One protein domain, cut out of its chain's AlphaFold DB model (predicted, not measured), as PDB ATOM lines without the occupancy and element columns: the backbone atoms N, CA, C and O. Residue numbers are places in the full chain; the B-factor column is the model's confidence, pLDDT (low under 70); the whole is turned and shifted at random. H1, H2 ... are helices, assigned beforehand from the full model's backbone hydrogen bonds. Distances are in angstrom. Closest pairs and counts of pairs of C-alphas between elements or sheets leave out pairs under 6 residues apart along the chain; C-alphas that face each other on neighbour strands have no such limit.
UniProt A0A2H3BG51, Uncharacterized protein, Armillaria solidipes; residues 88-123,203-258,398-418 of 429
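Overview. This is residues 88 to 123, 203 to 258 and 398 to 418 of the 429 residues of an uncharacterized protein of Armillaria solidipes (UniProt A0A2H3BG51). The model is an elongated stack of helices in three tiers, with H1, H4 and H5 in the middle tier, the long H3 along one side of it and H6 along the other, packed on H4. H2 slants near one end of the stack, close to H1, and at the other end residues 226 to 231, which turn from H3 toward H4, stick out. The printed part has 113 residues with six named helices, H1 to H6, and no named strand; its class is all helix. It is only just compact, close to loose, with a radius of gyration of the C-alphas of 15.4 A, and spans 53 by 29 by 27 A.

Arrangement. H1, residues 88 to 98, is the hub, touching three helices. H2, residues 108 to 120, touches no helix; it is close to H1 but not clearly touching, with C-alphas 98 and 115 7.9 A apart as the closest, at a steep tilt of 60 degrees. H3, residues 205 to 227, touches H1 with residues 207 to 214 alone, opposite ways at a tilt of 37 degrees, only just steep; their closest C-alphas, of Pro 93 and Val 214, are 6.3 A apart. H4, residues 238 to 243, touches H1 the same way at a shallow tilt of 26 degrees, closest at C-alphas 90 and 241, 5.4 A. H5, residues 247 to 257, touches H1 the same way at a shallow tilt of 18 degrees, closest at C-alphas 97 and 251, 6.8 A. H1, H3 and H5 form an up and down bundle, each running against the one before it. H6, residues 398 to 417, touches H4 with residues 407 to 415 alone, opposite ways at a shallow tilt of 30 degrees, closest at C-alphas 239 and 411, 5.1 A. H5 and H6 are near each other, while H3 and H6 are apart. Every O i to N i+4 pair is within hydrogen-bond range in H2, H3, H4 and H5, against 5 of 7 in H1 and 14 of 16 in H6.

Along the chain. H1 begins at C-alpha 88, (60.333, -30.897, -15.878). H3 is 33.0 A long from first to last C-alpha, H6 26.7 A, H2 17.9 A, H5 15.1 A, H1 15.0 A and H4 8.9 A. H6 has a kink of 34 degrees near residue 407 and ends at C-alpha 417, (50.233, -47.480, -28.967).

Size, cuts and confidence. The C-alphas farthest apart, of Asn 106 and Asp 230, are 52.9 A apart. Residues 124 to 202 and 259 to 397 are not printed; the gaps between C-alphas are 24.1 A and 22.8 A. Of the links printed whole, none is long. The mean pLDDT of the printed part is 77.2, with 26 residues under 70, among them 228 to 241.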
ATOM      1  N   SER A  88      60.388 -31.933 -16.922       71.06
ATOM      2  CA  SER A  88      60.333 -30.897 -15.878       71.06
ATOM      3  C   SER A  88      58.990 -30.170 -15.858       71.06
ATOM      4  O   SER A  88      58.445 -29.937 -14.778       71.06
ATOM      5  N   ALA A  89      58.436 -29.846 -17.031       69.00
ATOM      6  CA  ALA A  89      57.148 -29.165 -17.140       69.00
ATOM      7  C   ALA A  89      56.010 -29.993 -16.525       69.00
ATOM      8  O   ALA A  89      55.113 -29.438 -15.887       69.00
ATOM      9  N   TRP A  90      56.083 -31.320 -16.657       70.31
ATOM     10  CA  TRP A  90      55.056 -32.223 -16.146       70.31
ATOM     11  C   TRP A  90      55.326 -32.711 -14.727       70.31
ATOM     12  O   TRP A  90      54.377 -32.853 -13.972       70.31
ATOM     13  N   LEU A  91      56.578 -32.925 -14.316       71.81
ATOM     14  CA  LEU A  91      56.918 -33.467 -12.994       71.81
ATOM     15  C   LEU A  91      56.781 -32.434 -11.864       71.81
ATOM     16  O   LEU A  91      56.348 -32.783 -10.765       71.81
ATOM     17  N   VAL A  92      57.137 -31.169 -12.108       75.75
ATOM     18  CA  VAL A  92      57.161 -30.126 -11.062       75.75
ATOM     19  C   VAL A  92      55.789 -29.905 -10.404       75.75
ATOM     20  O   VAL A  92      55.735 -29.894  -9.170       75.75
ATOM     21  N   PRO A  93      54.669 -29.800 -11.149       71.12
ATOM     22  CA  PRO A  93      53.341 -29.689 -10.542       71.12
ATOM     23  C   PRO A  93      52.984 -30.881  -9.637       71.12
ATOM     24  O   PRO A  93      52.381 -30.702  -8.580       71.12
ATOM     25  N   TRP A  94      53.407 -32.094 -10.003       79.31
ATOM     26  CA  TRP A  94      53.161 -33.298  -9.203       79.31
ATOM     27  C   TRP A  94      54.035 -33.363  -7.950       79.31
ATOM     28  O   TRP A  94      53.547 -33.754  -6.891       79.31
ATOM     29  N   LEU A  95      55.288 -32.902  -8.019       80.44
ATOM     30  CA  LEU A  95      56.141 -32.737  -6.836       80.44
ATOM     31  C   LEU A  95      55.556 -31.713  -5.852       80.44
ATOM     32  O   LEU A  95      55.600 -31.927  -4.639       80.44
ATOM     33  N   ALA A  96      54.953 -30.634  -6.360       80.88
ATOM     34  CA  ALA A  96      54.267 -29.644  -5.530       80.88
ATOM     35  C   ALA A  96      53.005 -30.205  -4.851       80.88
ATOM     36  O   ALA A  96      52.661 -29.774  -3.752       80.88
ATOM     37  N   LEU A  97      52.318 -31.169  -5.475       81.50
ATOM     38  CA  LEU A  97      51.207 -31.898  -4.855       81.50
ATOM     39  C   LEU A  97      51.688 -32.917  -3.820       81.50
ATOM     40  O   LEU A  97      51.089 -33.020  -2.752       81.50
ATOM     41  N   LEU A  98      52.793 -33.618  -4.088       82.56
ATOM     42  CA  LEU A  98      53.414 -34.510  -3.109       82.56
ATOM     43  C   LEU A  98      53.768 -33.763  -1.824       82.56
ATOM     44  O   LEU A  98      53.532 -34.294  -0.746       82.56
ATOM     45  N   SER A  99      54.239 -32.515  -1.918       80.94
ATOM     46  CA  SER A  99      54.539 -31.701  -0.735       80.94
ATOM     47  C   SER A  99      53.309 -31.368   0.124       80.94
ATOM     48  O   SER A  99      53.478 -30.886   1.239       80.94
ATOM     49  N   GLN A 100      52.089 -31.577  -0.386       82.69
ATOM     50  CA  GLN A 100      50.839 -31.362   0.353       82.69
ATOM     51  C   GLN A 100      50.349 -32.622   1.074       82.69
ATOM     52  O   GLN A 100      49.339 -32.565   1.776       82.69
ATOM     53  N   LEU A 101      51.012 -33.770   0.888       79.31
ATOM     54  CA  LEU A 101      50.683 -34.962   1.658       79.31
ATOM     55  C   LEU A 101      50.992 -34.730   3.147       79.31
ATOM     56  O   LEU A 101      51.917 -33.989   3.483       79.31
ATOM     57  N   PRO A 102      50.224 -35.354   4.053       70.62
ATOM     58  CA  PRO A 102      50.447 -35.220   5.484       70.62
ATOM     59  C   PRO A 102      51.763 -35.903   5.878       70.62
ATOM     60  O   PRO A 102      51.835 -37.124   6.033       70.62
ATOM     61  N   PHE A 103      52.809 -35.095   6.050       70.88
ATOM     62  CA  PHE A 103      54.073 -35.502   6.651       70.88
ATOM     63  C   PHE A 103      54.090 -35.061   8.112       70.88
ATOM     64  O   PHE A 103      53.746 -33.928   8.438       70.88
ATOM     65  N   GLY A 104      54.489 -35.960   9.001       61.44
ATOM     66  CA  GLY A 104      54.530 -35.671  10.435       61.44
ATOM     67  C   GLY A 104      55.201 -36.768  11.243       61.44
ATOM     68  O   GLY A 104      54.932 -36.900  12.431       61.44
ATOM     69  N   ALA A 105      56.049 -37.578  10.603       63.88
ATOM     70  CA  ALA A 105      56.888 -38.503  11.338       63.88
ATOM     71  C   ALA A 105      57.871 -37.727  12.218       63.88
ATOM     72  O   ALA A 105      58.302 -36.627  11.864       63.88
ATOM     73  N   ASN A 106      58.258 -38.340  13.334       66.38
ATOM     74  CA  ASN A 106      59.171 -37.739  14.305       66.38
ATOM     75  C   ASN A 106      60.586 -37.517  13.734       66.38
ATOM     76  O   ASN A 106      61.352 -36.747  14.306       66.38
ATOM     77  N   ASP A 107      60.937 -38.192  12.632       75.38
ATOM     78  CA  ASP A 107      62.245 -38.117  11.981       75.38
ATOM     79  C   ASP A 107      62.123 -37.849  10.467       75.38
ATOM     80  O   ASP A 107      61.207 -38.316   9.779       75.38
ATOM     81  N   LEU A 108      63.094 -37.109   9.929       77.06
ATOM     82  CA  LEU A 108      63.249 -36.805   8.507       77.06
ATOM     83  C   LEU A 108      63.404 -38.076   7.667       77.06
ATOM     84  O   LEU A 108      62.847 -38.148   6.570       77.06
ATOM     85  N   PHE A 109      64.111 -39.092   8.172       79.56
ATOM     86  CA  PHE A 109      64.272 -40.363   7.457       79.56
ATOM     87  C   PHE A 109      62.955 -41.123   7.312       79.56
ATOM     88  O   PHE A 109      62.698 -41.719   6.266       79.56
ATOM     89  N   GLU A 110      62.091 -41.072   8.323       74.00
ATOM     90  CA  GLU A 110      60.773 -41.701   8.252       74.00
ATOM     91  C   GLU A 110      59.851 -40.976   7.271       74.00
ATOM     92  O   GLU A 110      59.162 -41.629   6.485       74.00
ATOM     93  N   ASN A 111      59.892 -39.639   7.250       80.06
ATOM     94  CA  ASN A 111      59.177 -38.848   6.248       80.06
ATOM     95  C   ASN A 111      59.693 -39.140   4.824       80.06
ATOM     96  O   ASN A 111      58.895 -39.290   3.900       80.06
ATOM     97  N   ALA A 112      61.008 -39.300   4.635       81.50
ATOM     98  CA  ALA A 112      61.582 -39.678   3.343       81.50
ATOM     99  C   ALA A 112      61.157 -41.091   2.907       81.50
ATOM    100  O   ALA A 112      60.753 -41.288   1.760       81.50
ATOM    101  N   ASN A 113      61.181 -42.066   3.822       82.00
ATOM    102  CA  ASN A 113      60.703 -43.421   3.549       82.00
ATOM    103  C   ASN A 113      59.211 -43.428   3.179       82.00
ATOM    104  O   ASN A 113      58.803 -44.132   2.258       82.00
ATOM    105  N   TYR A 114      58.405 -42.595   3.840       81.69
ATOM    106  CA  TYR A 114      56.999 -42.404   3.495       81.69
ATOM    107  C   TYR A 114      56.821 -41.857   2.076       81.69
ATOM    108  O   TYR A 114      56.016 -42.405   1.326       81.69
ATOM    109  N   ILE A 115      57.585 -40.833   1.676       83.31
ATOM    110  CA  ILE A 115      57.528 -40.292   0.305       83.31
ATOM    111  C   ILE A 115      57.873 -41.388  -0.708       83.31
ATOM    112  O   ILE A 115      57.141 -41.577  -1.678       83.31
ATOM    113  N   ILE A 116      58.948 -42.141  -0.462       87.00
ATOM    114  CA  ILE A 116      59.382 -43.235  -1.343       87.00
ATOM    115  C   ILE A 116      58.306 -44.321  -1.433       87.00
ATOM    116  O   ILE A 116      58.035 -44.817  -2.520       87.00
ATOM    117  N   MET A 117      57.659 -44.668  -0.323       86.31
ATOM    118  CA  MET A 117      56.603 -45.679  -0.294       86.31
ATOM    119  C   MET A 117      55.316 -45.198  -0.977       86.31
ATOM    120  O   MET A 117      54.707 -45.953  -1.731       86.31
ATOM    121  N   ALA A 118      54.922 -43.944  -0.755       85.25
ATOM    122  CA  ALA A 118      53.747 -43.331  -1.369       85.25
ATOM    123  C   ALA A 118      53.898 -43.213  -2.890       85.25
ATOM    124  O   ALA A 118      52.990 -43.580  -3.632       85.25
ATOM    125  N   VAL A 119      55.058 -42.738  -3.353       84.69
ATOM    126  CA  VAL A 119      55.374 -42.615  -4.784       84.69
ATOM    127  C   VAL A 119      55.631 -43.982  -5.418       84.69
ATOM    128  O   VAL A 119      55.190 -44.237  -6.533       84.69
ATOM    129  N   GLY A 120      56.331 -44.870  -4.709       85.31
ATOM    130  CA  GLY A 120      56.666 -46.211  -5.185       85.31
ATOM    131  C   GLY A 120      55.471 -47.163  -5.223       85.31
ATOM    132  O   GLY A 120      55.488 -48.129  -5.982       85.31
ATOM    133  N   SER A 121      54.421 -46.896  -4.438       88.88
ATOM    134  CA  SER A 121      53.182 -47.673  -4.444       88.88
ATOM    135  C   SER A 121      51.936 -46.778  -4.358       88.88
ATOM    136  O   SER A 121      51.308 -46.664  -3.299       88.88
ATOM    137  N   PRO A 122      51.510 -46.199  -5.494       88.56
ATOM    138  CA  PRO A 122      50.261 -45.447  -5.585       88.56
ATOM    139  C   PRO A 122      49.044 -46.246  -5.086       88.56
ATOM    140  O   PRO A 122      48.211 -45.739  -4.337       88.56
ATOM    141  N   THR A 123      48.980 -47.542  -5.415       91.56
ATOM    142  CA  THR A 123      47.909 -48.439  -4.958       91.56
ATOM    143  C   THR A 123      47.821 -48.487  -3.436       91.56
ATOM    144  O   THR A 123      46.715 -48.475  -2.901       91.56
ATOM    145  N   TRP A 203      42.501 -26.820   4.331       76.62
ATOM    146  CA  TRP A 203      42.919 -26.262   3.050       76.62
ATOM    147  C   TRP A 203      43.913 -25.115   3.261       76.62
ATOM    148  O   TRP A 203      43.549 -24.052   3.763       76.62
ATOM    149  N   THR A 204      45.168 -25.317   2.856       83.12
ATOM    150  CA  THR A 204      46.140 -24.226   2.762       83.12
ATOM    151  C   THR A 204      45.958 -23.503   1.429       83.12
ATOM    152  O   THR A 204      45.561 -24.104   0.427       83.12
ATOM    153  N   ILE A 205      46.278 -22.206   1.387       84.31
ATOM    154  CA  ILE A 205      46.243 -21.429   0.135       84.31
ATOM    155  C   ILE A 205      47.172 -22.074  -0.903       84.31
ATOM    156  O   ILE A 205      46.802 -22.201  -2.066       84.31
ATOM    157  N   SER A 206      48.345 -22.555  -0.473       84.25
ATOM    158  CA  SER A 206      49.283 -23.263  -1.351       84.25
ATOM    159  C   SER A 206      48.681 -24.545  -1.923       84.25
ATOM    160  O   SER A 206      48.793 -24.764  -3.125       84.25
ATOM    161  N   ALA A 207      48.038 -25.378  -1.098       84.31
ATOM    162  CA  ALA A 207      47.402 -26.603  -1.570       84.31
ATOM    163  C   ALA A 207      46.300 -26.296  -2.587       84.31
ATOM    164  O   ALA A 207      46.244 -26.917  -3.647       84.31
ATOM    165  N   PHE A 208      45.464 -25.295  -2.297       87.50
ATOM    166  CA  PHE A 208      44.390 -24.870  -3.189       87.50
ATOM    167  C   PHE A 208      44.920 -24.386  -4.547       87.50
ATOM    168  O   PHE A 208      44.465 -24.858  -5.589       87.50
ATOM    169  N   VAL A 209      45.909 -23.488  -4.547       88.31
ATOM    170  CA  VAL A 209      46.496 -22.943  -5.782       88.31
ATOM    171  C   VAL A 209      47.188 -24.040  -6.598       88.31
ATOM    172  O   VAL A 209      46.993 -24.098  -7.811       88.31
ATOM    173  N   ASN A 210      47.928 -24.947  -5.952       87.19
ATOM    174  CA  ASN A 210      48.592 -26.061  -6.635       87.19
ATOM    175  C   ASN A 210      47.585 -27.020  -7.290       87.19
ATOM    176  O   ASN A 210      47.771 -27.409  -8.443       87.19
ATOM    177  N   LEU A 211      46.493 -27.361  -6.596       89.12
ATOM    178  CA  LEU A 211      45.422 -28.195  -7.157       89.12
ATOM    179  C   LEU A 211      44.745 -27.518  -8.357       89.12
ATOM    180  O   LEU A 211      44.540 -28.160  -9.387       89.12
ATOM    181  N   MET A 212      44.456 -26.217  -8.258       89.38
ATOM    182  CA  MET A 212      43.897 -25.444  -9.372       89.38
ATOM    183  C   MET A 212      44.841 -25.402 -10.577       89.38
ATOM    184  O   MET A 212      44.389 -25.568 -11.709       89.38
ATOM    185  N   TRP A 213      46.144 -25.223 -10.353       86.06
ATOM    186  CA  TRP A 213      47.133 -25.190 -11.430       86.06
ATOM    187  C   TRP A 213      47.216 -26.522 -12.181       86.06
ATOM    188  O   TRP A 213      47.198 -26.539 -13.411       86.06
ATOM    189  N   VAL A 214      47.232 -27.642 -11.452       84.12
ATOM    190  CA  VAL A 214      47.218 -28.988 -12.047       84.12
ATOM    191  C   VAL A 214      45.949 -29.216 -12.874       84.12
ATOM    192  O   VAL A 214      46.027 -29.760 -13.976       84.12
ATOM    193  N   LEU A 215      44.791 -28.747 -12.398       87.00
ATOM    194  CA  LEU A 215      43.534 -28.839 -13.144       87.00
ATOM    195  C   LEU A 215      43.563 -28.009 -14.439       87.00
ATOM    196  O   LEU A 215      43.162 -28.504 -15.491       87.00
ATOM    197  N   ILE A 216      44.065 -26.770 -14.383       85.94
ATOM    198  CA  ILE A 216      44.207 -25.899 -15.562       85.94
ATOM    199  C   ILE A 216      45.155 -26.533 -16.587       85.94
ATOM    200  O   ILE A 216      44.824 -26.596 -17.772       85.94
ATOM    201  N   ALA A 217      46.300 -27.054 -16.136       81.44
ATOM    202  CA  ALA A 217      47.257 -27.739 -16.999       81.44
ATOM    203  C   ALA A 217      46.623 -28.958 -17.693       81.44
ATOM    204  O   ALA A 217      46.783 -29.132 -18.903       81.44
ATOM    205  N   LEU A 218      45.836 -29.760 -16.968       79.50
ATOM    206  CA  LEU A 218      45.113 -30.897 -17.542       79.50
ATOM    207  C   LEU A 218      44.101 -30.457 -18.614       79.50
ATOM    208  O   LEU A 218      44.041 -31.064 -19.681       79.50
ATOM    209  N   ILE A 219      43.349 -29.380 -18.373       84.44
ATOM    210  CA  ILE A 219      42.394 -28.834 -19.352       84.44
ATOM    211  C   ILE A 219      43.121 -28.391 -20.627       84.44
ATOM    212  O   ILE A 219      42.709 -28.768 -21.723       84.44
ATOM    213  N   PHE A 220      44.229 -27.652 -20.506       80.94
ATOM    214  CA  PHE A 220      45.032 -27.259 -21.669       80.94
ATOM    215  C   PHE A 220      45.620 -28.461 -22.413       80.94
ATOM    216  O   PHE A 220      45.673 -28.445 -23.640       80.94
ATOM    217  N   THR A 221      45.979 -29.528 -21.696       74.00
ATOM    218  CA  THR A 221      46.433 -30.790 -22.302       74.00
ATOM    219  C   THR A 221      45.355 -31.396 -23.191       74.00
ATOM    220  O   THR A 221      45.625 -31.744 -24.339       74.00
ATOM    221  N   ILE A 222      44.129 -31.492 -22.671       76.88
ATOM    222  CA  ILE A 222      42.983 -32.064 -23.388       76.88
ATOM    223  C   ILE A 222      42.639 -31.205 -24.608       76.88
ATOM    224  O   ILE A 222      42.453 -31.741 -25.696       76.88
ATOM    225  N   ILE A 223      42.610 -29.877 -24.455       80.25
ATOM    226  CA  ILE A 223      42.358 -28.949 -25.569       80.25
ATOM    227  C   ILE A 223      43.421 -29.115 -26.661       80.25
ATOM    228  O   ILE A 223      43.077 -29.195 -27.837       80.25
ATOM    229  N   ASN A 224      44.701 -29.205 -26.288       72.06
ATOM    230  CA  ASN A 224      45.782 -29.407 -27.252       72.06
ATOM    231  C   ASN A 224      45.644 -30.740 -28.001       72.06
ATOM    232  O   ASN A 224      45.792 -30.772 -29.221       72.06
ATOM    233  N   ALA A 225      45.313 -31.818 -27.282       69.88
ATOM    234  CA  ALA A 225      45.115 -33.142 -27.867       69.88
ATOM    235  C   ALA A 225      43.933 -33.183 -28.852       69.88
ATOM    236  O   ALA A 225      44.024 -33.826 -29.891       69.88
ATOM    237  N   LEU A 226      42.838 -32.472 -28.559       76.38
ATOM    238  CA  LEU A 226      41.666 -32.413 -29.441       76.38
ATOM    239  C   LEU A 226      41.887 -31.533 -30.682       76.38
ATOM    240  O   LEU A 226      41.296 -31.798 -31.725       76.38
ATOM    241  N   ASN A 227      42.719 -30.495 -30.576       75.75
ATOM    242  CA  ASN A 227      42.950 -29.541 -31.665       75.75
ATOM    243  C   ASN A 227      44.064 -29.957 -32.641       75.75
ATOM    244  O   ASN A 227      44.182 -29.341 -33.697       75.75
ATOM    245  N   SER A 228      44.878 -30.965 -32.307       63.66
ATOM    246  CA  SER A 228      46.020 -31.397 -33.131       63.66
ATOM    247  C   SER A 228      46.048 -32.921 -33.345       63.66
ATOM    248  O   SER A 228      46.983 -33.569 -32.880       63.66
ATOM    249  N   PRO A 229      45.053 -33.517 -34.034       58.91
ATOM    250  CA  PRO A 229      45.004 -34.966 -34.260       58.91
ATOM    251  C   PRO A 229      46.092 -35.491 -35.218       58.91
ATOM    252  O   PRO A 229      46.437 -36.665 -35.134       58.91
ATOM    253  N   ASP A 230      46.643 -34.630 -36.088       45.97
ATOM    254  CA  ASP A 230      47.557 -35.000 -37.187       45.97
ATOM    255  C   ASP A 230      49.036 -34.659 -36.941       45.97
ATOM    256  O   ASP A 230      49.887 -34.941 -37.786       45.97
ATOM    257  N   GLN A 231      49.385 -34.030 -35.812       47.06
ATOM    258  CA  GLN A 231      50.800 -33.917 -35.472       47.06
ATOM    259  C   GLN A 231      51.252 -35.267 -34.946       47.06
ATOM    260  O   GLN A 231      50.729 -35.710 -33.924       47.06
ATOM    261  N   ASP A 232      52.200 -35.883 -35.671       46.31
ATOM    262  CA  ASP A 232      53.043 -37.000 -35.242       46.31
ATOM    263  C   ASP A 232      53.010 -37.083 -33.728       46.31
ATOM    264  O   ASP A 232      53.451 -36.135 -33.077       46.31
ATOM    265  N   SER A 233      52.428 -38.163 -33.203       43.31
ATOM    266  CA  SER A 233      52.307 -38.460 -31.783       43.31
ATOM    267  C   SER A 233      53.691 -38.453 -31.145       43.31
ATOM    268  O   SER A 233      54.298 -39.491 -30.884       43.31
ATOM    269  N   TYR A 234      54.235 -37.262 -30.912       46.28
ATOM    270  CA  TYR A 234      55.311 -37.050 -29.992       46.28
ATOM    271  C   TYR A 234      54.751 -37.617 -28.702       46.28
ATOM    272  O   TYR A 234      53.696 -37.188 -28.226       46.28
ATOM    273  N   ALA A 235      55.463 -38.579 -28.129       47.41
ATOM    274  CA  ALA A 235      55.392 -38.871 -26.709       47.41
ATOM    275  C   ALA A 235      55.872 -37.624 -25.926       47.41
ATOM    276  O   ALA A 235      56.837 -37.668 -25.172       47.41
ATOM    277  N   ASN A 236      55.247 -36.469 -26.182       54.53
ATOM    278  CA  ASN A 236      55.361 -35.235 -25.435       54.53
ATOM    279  C   ASN A 236      54.842 -35.532 -24.035       54.53
ATOM    280  O   ASN A 236      53.996 -36.413 -23.849       54.53
ATOM    281  N   GLY A 237      55.333 -34.814 -23.030       55.88
ATOM    282  CA  GLY A 237      55.161 -35.197 -21.627       55.88
ATOM    283  C   GLY A 237      53.714 -35.230 -21.098       55.88
ATOM    284  O   GLY A 237      53.506 -35.507 -19.920       55.88
ATOM    285  N   GLN A 238      52.706 -35.058 -21.955       62.75
ATOM    286  CA  GLN A 238      51.295 -35.355 -21.702       62.75
ATOM    287  C   GLN A 238      51.082 -36.746 -21.069       62.75
ATOM    288  O   GLN A 238      50.338 -36.868 -20.095       62.75
ATOM    289  N   SER A 239      51.775 -37.790 -21.550       63.47
ATOM    290  CA  SER A 239      51.696 -39.139 -20.957       63.47
ATOM    291  C   SER A 239      52.250 -39.176 -19.531       63.47
ATOM    292  O   SER A 239      51.699 -39.864 -18.673       63.47
ATOM    293  N   ILE A 240      53.303 -38.398 -19.255       68.62
ATOM    294  CA  ILE A 240      53.874 -38.248 -17.910       68.62
ATOM    295  C   ILE A 240      52.854 -37.555 -17.003       68.62
ATOM    296  O   ILE A 240      52.629 -38.015 -15.890       68.62
ATOM    297  N   GLY A 241      52.164 -36.519 -17.484       69.19
ATOM    298  CA  GLY A 241      51.086 -35.860 -16.742       69.19
ATOM    299  C   GLY A 241      49.965 -36.815 -16.311       69.19
ATOM    300  O   GLY A 241      49.546 -36.791 -15.154       69.19
ATOM    301  N   LEU A 242      49.518 -37.700 -17.207       75.38
ATOM    302  CA  LEU A 242      48.463 -38.681 -16.916       75.38
ATOM    303  C   LEU A 242      48.906 -39.769 -15.925       75.38
ATOM    304  O   LEU A 242      48.105 -40.178 -15.083       75.38
ATOM    305  N   LEU A 243      50.178 -40.187 -15.967       76.81
ATOM    306  CA  LEU A 243      50.736 -41.175 -15.030       76.81
ATOM    307  C   LEU A 243      50.642 -40.736 -13.565       76.81
ATOM    308  O   LEU A 243      50.537 -41.580 -12.680       76.81
ATOM    309  N   TRP A 244      50.671 -39.432 -13.300       81.12
ATOM    310  CA  TRP A 244      50.611 -38.883 -11.947       81.12
ATOM    311  C   TRP A 244      49.218 -38.393 -11.546       81.12
ATOM    312  O   TRP A 244      49.031 -37.965 -10.409       81.12
ATOM    313  N   LEU A 245      48.217 -38.510 -12.426       84.81
ATOM    314  CA  LEU A 245      46.864 -37.994 -12.196       84.81
ATOM    315  C   LEU A 245      46.209 -38.537 -10.918       84.81
ATOM    316  O   LEU A 245      45.410 -37.844 -10.287       84.81
ATOM    317  N   TRP A 246      46.588 -39.742 -10.490       87.75
ATOM    318  CA  TRP A 246      46.141 -40.347  -9.234       87.75
ATOM    319  C   TRP A 246      46.509 -39.528  -7.987       87.75
ATOM    320  O   TRP A 246      45.806 -39.622  -6.979       87.75
ATOM    321  N   LEU A 247      47.560 -38.698  -8.030       88.88
ATOM    322  CA  LEU A 247      47.938 -37.843  -6.901       88.88
ATOM    323  C   LEU A 247      46.852 -36.826  -6.571       88.88
ATOM    324  O   LEU A 247      46.682 -36.485  -5.404       88.88
ATOM    325  N   TYR A 248      46.098 -36.361  -7.570       88.81
ATOM    326  CA  TYR A 248      45.062 -35.354  -7.369       88.81
ATOM    327  C   TYR A 248      43.984 -35.813  -6.365       88.81
ATOM    328  O   TYR A 248      43.840 -35.172  -5.318       88.81
ATOM    329  N   PRO A 249      43.252 -36.929  -6.588       89.25
ATOM    330  CA  PRO A 249      42.274 -37.410  -5.614       89.25
ATOM    331  C   PRO A 249      42.916 -37.842  -4.290       89.25
ATOM    332  O   PRO A 249      42.270 -37.723  -3.249       89.25
ATOM    333  N   VAL A 250      44.173 -38.301  -4.299       90.25
ATOM    334  CA  VAL A 250      44.891 -38.680  -3.073       90.25
ATOM    335  C   VAL A 250      45.154 -37.471  -2.180       90.25
ATOM    336  O   VAL A 250      44.805 -37.496  -1.000       90.25
ATOM    337  N   VAL A 251      45.715 -36.397  -2.735       89.38
ATOM    338  CA  VAL A 251      45.998 -35.161  -1.995       89.38
ATOM    339  C   VAL A 251      44.705 -34.535  -1.486       89.38
ATOM    340  O   VAL A 251      44.610 -34.216  -0.304       89.38
ATOM    341  N   VAL A 252      43.672 -34.434  -2.331       89.38
ATOM    342  CA  VAL A 252      42.358 -33.923  -1.907       89.38
ATOM    343  C   VAL A 252      41.779 -34.771  -0.774       89.38
ATOM    344  O   VAL A 252      41.311 -34.226   0.225       89.38
ATOM    345  N   GLY A 253      41.831 -36.098  -0.892       89.69
ATOM    346  CA  GLY A 253      41.332 -37.000   0.139       89.69
ATOM    347  C   GLY A 253      42.049 -36.819   1.475       89.69
ATOM    348  O   GLY A 253      41.391 -36.695   2.507       89.69
ATOM    349  N   TRP A 254      43.380 -36.727   1.465       87.56
ATOM    350  CA  TRP A 254      44.150 -36.514   2.689       87.56
ATOM    351  C   TRP A 254      43.975 -35.118   3.286       87.56
ATOM    352  O   TRP A 254      43.939 -35.010   4.508       87.56
ATOM    353  N   ILE A 255      43.779 -34.075   2.473       86.38
ATOM    354  CA  ILE A 255      43.419 -32.733   2.968       86.38
ATOM    355  C   ILE A 255      42.039 -32.744   3.630       86.38
ATOM    356  O   ILE A 255      41.825 -32.025   4.596       86.38
ATOM    357  N   VAL A 256      41.086 -33.539   3.134       85.50
ATOM    358  CA  VAL A 256      39.738 -33.624   3.724       85.50
ATOM    359  C   VAL A 256      39.739 -34.457   5.010       85.50
ATOM    360  O   VAL A 256      39.070 -34.100   5.987       85.50
ATOM    361  N   LEU A 257      40.479 -35.569   5.041       83.56
ATOM    362  CA  LEU A 257      40.624 -36.353   6.269       83.56
ATOM    363  C   LEU A 257      41.491 -35.644   7.311       83.56
ATOM    364  O   LEU A 257      41.194 -35.770   8.496       83.56
ATOM    365  N   SER A 258      42.481 -34.865   6.873       70.19
ATOM    366  CA  SER A 258      43.420 -34.097   7.699       70.19
ATOM    367  C   SER A 258      43.975 -34.888   8.900       70.19
ATOM    368  O   SER A 258      43.781 -34.471  10.046       70.19
ATOM    369  N   ILE A 398      39.167 -52.438  -4.137       95.81
ATOM    370  CA  ILE A 398      38.505 -52.126  -5.412       95.81
ATOM    371  C   ILE A 398      38.681 -50.643  -5.751       95.81
ATOM    372  O   ILE A 398      39.072 -50.322  -6.868       95.81
ATOM    373  N   ALA A 399      38.447 -49.740  -4.792       94.00
ATOM    374  CA  ALA A 399      38.635 -48.305  -5.004       94.00
ATOM    375  C   ALA A 399      40.082 -47.968  -5.403       94.00
ATOM    376  O   ALA A 399      40.298 -47.227  -6.362       94.00
ATOM    377  N   ALA A 400      41.068 -48.570  -4.730       93.50
ATOM    378  CA  ALA A 400      42.479 -48.397  -5.054       93.50
ATOM    379  C   ALA A 400      42.823 -48.866  -6.467       93.50
ATOM    380  O   ALA A 400      43.474 -48.137  -7.211       93.50
ATOM    381  N   LEU A 401      42.342 -50.047  -6.859       91.94
ATOM    382  CA  LEU A 401      42.559 -50.575  -8.203       91.94
ATOM    383  C   LEU A 401      41.886 -49.709  -9.267       91.94
ATOM    384  O   LEU A 401      42.506 -49.440 -10.290       91.94
ATOM    385  N   VAL A 402      40.661 -49.239  -9.030       91.69
ATOM    386  CA  VAL A 402      39.936 -48.385  -9.984       91.69
ATOM    387  C   VAL A 402      40.651 -47.053 -10.190       91.69
ATOM    388  O   VAL A 402      40.826 -46.641 -11.332       91.69
ATOM    389  N   VAL A 403      41.098 -46.386  -9.123       89.00
ATOM    390  CA  VAL A 403      41.827 -45.112  -9.253       89.00
ATOM    391  C   VAL A 403      43.192 -45.338  -9.900       89.00
ATOM    392  O   VAL A 403      43.565 -44.594 -10.809       89.00
ATOM    393  N   GLN A 404      43.919 -46.379  -9.480       86.12
ATOM    394  CA  GLN A 404      45.245 -46.663 -10.017       86.12
ATOM    395  C   GLN A 404      45.192 -47.037 -11.495       86.12
ATOM    396  O   GLN A 404      45.898 -46.443 -12.304       86.12
ATOM    397  N   TRP A 405      44.348 -47.997 -11.876       84.56
ATOM    398  CA  TRP A 405      44.233 -48.417 -13.270       84.56
ATOM    399  C   TRP A 405      43.494 -47.387 -14.116       84.56
ATOM    400  O   TRP A 405      43.887 -47.168 -15.253       84.56
ATOM    401  N   GLY A 406      42.504 -46.679 -13.572       80.75
ATOM    402  CA  GLY A 406      41.809 -45.613 -14.298       80.75
ATOM    403  C   GLY A 406      42.730 -44.471 -14.738       80.75
ATOM    404  O   GLY A 406      42.482 -43.844 -15.762       80.75
ATOM    405  N   THR A 407      43.816 -44.226 -14.000       77.75
ATOM    406  CA  THR A 407      44.802 -43.177 -14.311       77.75
ATOM    407  C   THR A 407      46.049 -43.724 -15.004       77.75
ATOM    408  O   THR A 407      46.508 -43.156 -15.987       77.75
ATOM    409  N   THR A 408      46.578 -44.861 -14.553       75.81
ATOM    410  CA  THR A 408      47.829 -45.424 -15.086       75.81
ATOM    411  C   THR A 408      47.609 -46.169 -16.402       75.81
ATOM    412  O   THR A 408      48.483 -46.137 -17.267       75.81
ATOM    413  N   ALA A 409      46.450 -46.815 -16.600       76.69
ATOM    414  CA  ALA A 409      46.181 -47.551 -17.839       76.69
ATOM    415  C   ALA A 409      46.126 -46.623 -19.048       76.69
ATOM    416  O   ALA A 409      46.589 -47.010 -20.111       76.69
ATOM    417  N   SER A 410      45.601 -45.403 -18.903       70.94
ATOM    418  CA  SER A 410      45.576 -44.440 -20.007       70.94
ATOM    419  C   SER A 410      46.994 -44.036 -20.410       70.94
ATOM    420  O   SER A 410      47.324 -44.104 -21.589       70.94
ATOM    421  N   GLY A 411      47.869 -43.737 -19.442       69.12
ATOM    422  CA  GLY A 411      49.292 -43.495 -19.697       69.12
ATOM    423  C   GLY A 411      49.985 -44.692 -20.355       69.12
ATOM    424  O   GLY A 411      50.708 -44.521 -21.335       69.12
ATOM    425  N   PHE A 412      49.717 -45.911 -19.873       69.88
ATOM    426  CA  PHE A 412      50.271 -47.137 -20.452       69.88
ATOM    427  C   PHE A 412      49.778 -47.389 -21.880       69.88
ATOM    428  O   PHE A 412      50.591 -47.692 -22.742       69.88
ATOM    429  N   LEU A 413      48.478 -47.241 -22.150       71.19
ATOM    430  CA  LEU A 413      47.907 -47.412 -23.488       71.19
ATOM    431  C   LEU A 413      48.481 -46.385 -24.461       71.19
ATOM    432  O   LEU A 413      48.829 -46.751 -25.578       71.19
ATOM    433  N   VAL A 414      48.642 -45.129 -24.028       66.62
ATOM    434  CA  VAL A 414      49.304 -44.106 -24.844       66.62
ATOM    435  C   VAL A 414      50.731 -44.542 -25.165       66.62
ATOM    436  O   VAL A 414      51.087 -44.560 -26.333       66.62
ATOM    437  N   ILE A 415      51.530 -44.968 -24.183       65.81
ATOM    438  CA  ILE A 415      52.911 -45.422 -24.431       65.81
ATOM    439  C   ILE A 415      52.946 -46.675 -25.319       65.81
ATOM    440  O   ILE A 415      53.790 -46.770 -26.200       65.81
ATOM    441  N   TYR A 416      52.036 -47.623 -25.105       66.12
ATOM    442  CA  TYR A 416      51.980 -48.885 -25.841       66.12
ATOM    443  C   TYR A 416      51.609 -48.688 -27.315       66.12
ATOM    444  O   TYR A 416      52.183 -49.335 -28.187       66.12
ATOM    445  N   PHE A 417      50.662 -47.791 -27.601       64.56
ATOM    446  CA  PHE A 417      50.233 -47.480 -28.967       64.56
ATOM    447  C   PHE A 417      51.041 -46.353 -29.623       64.56
ATOM    448  O   PHE A 417      50.906 -46.143 -30.828       64.56
ATOM    449  N   THR A 418      51.895 -45.648 -28.874       57.66
ATOM    450  CA  THR A 418      52.816 -44.660 -29.448       57.66
ATOM    451  C   THR A 418      54.087 -45.375 -29.910       57.66
ATOM    452  O   THR A 418      54.775 -45.980 -29.086       57.66
TER     453      THR A 418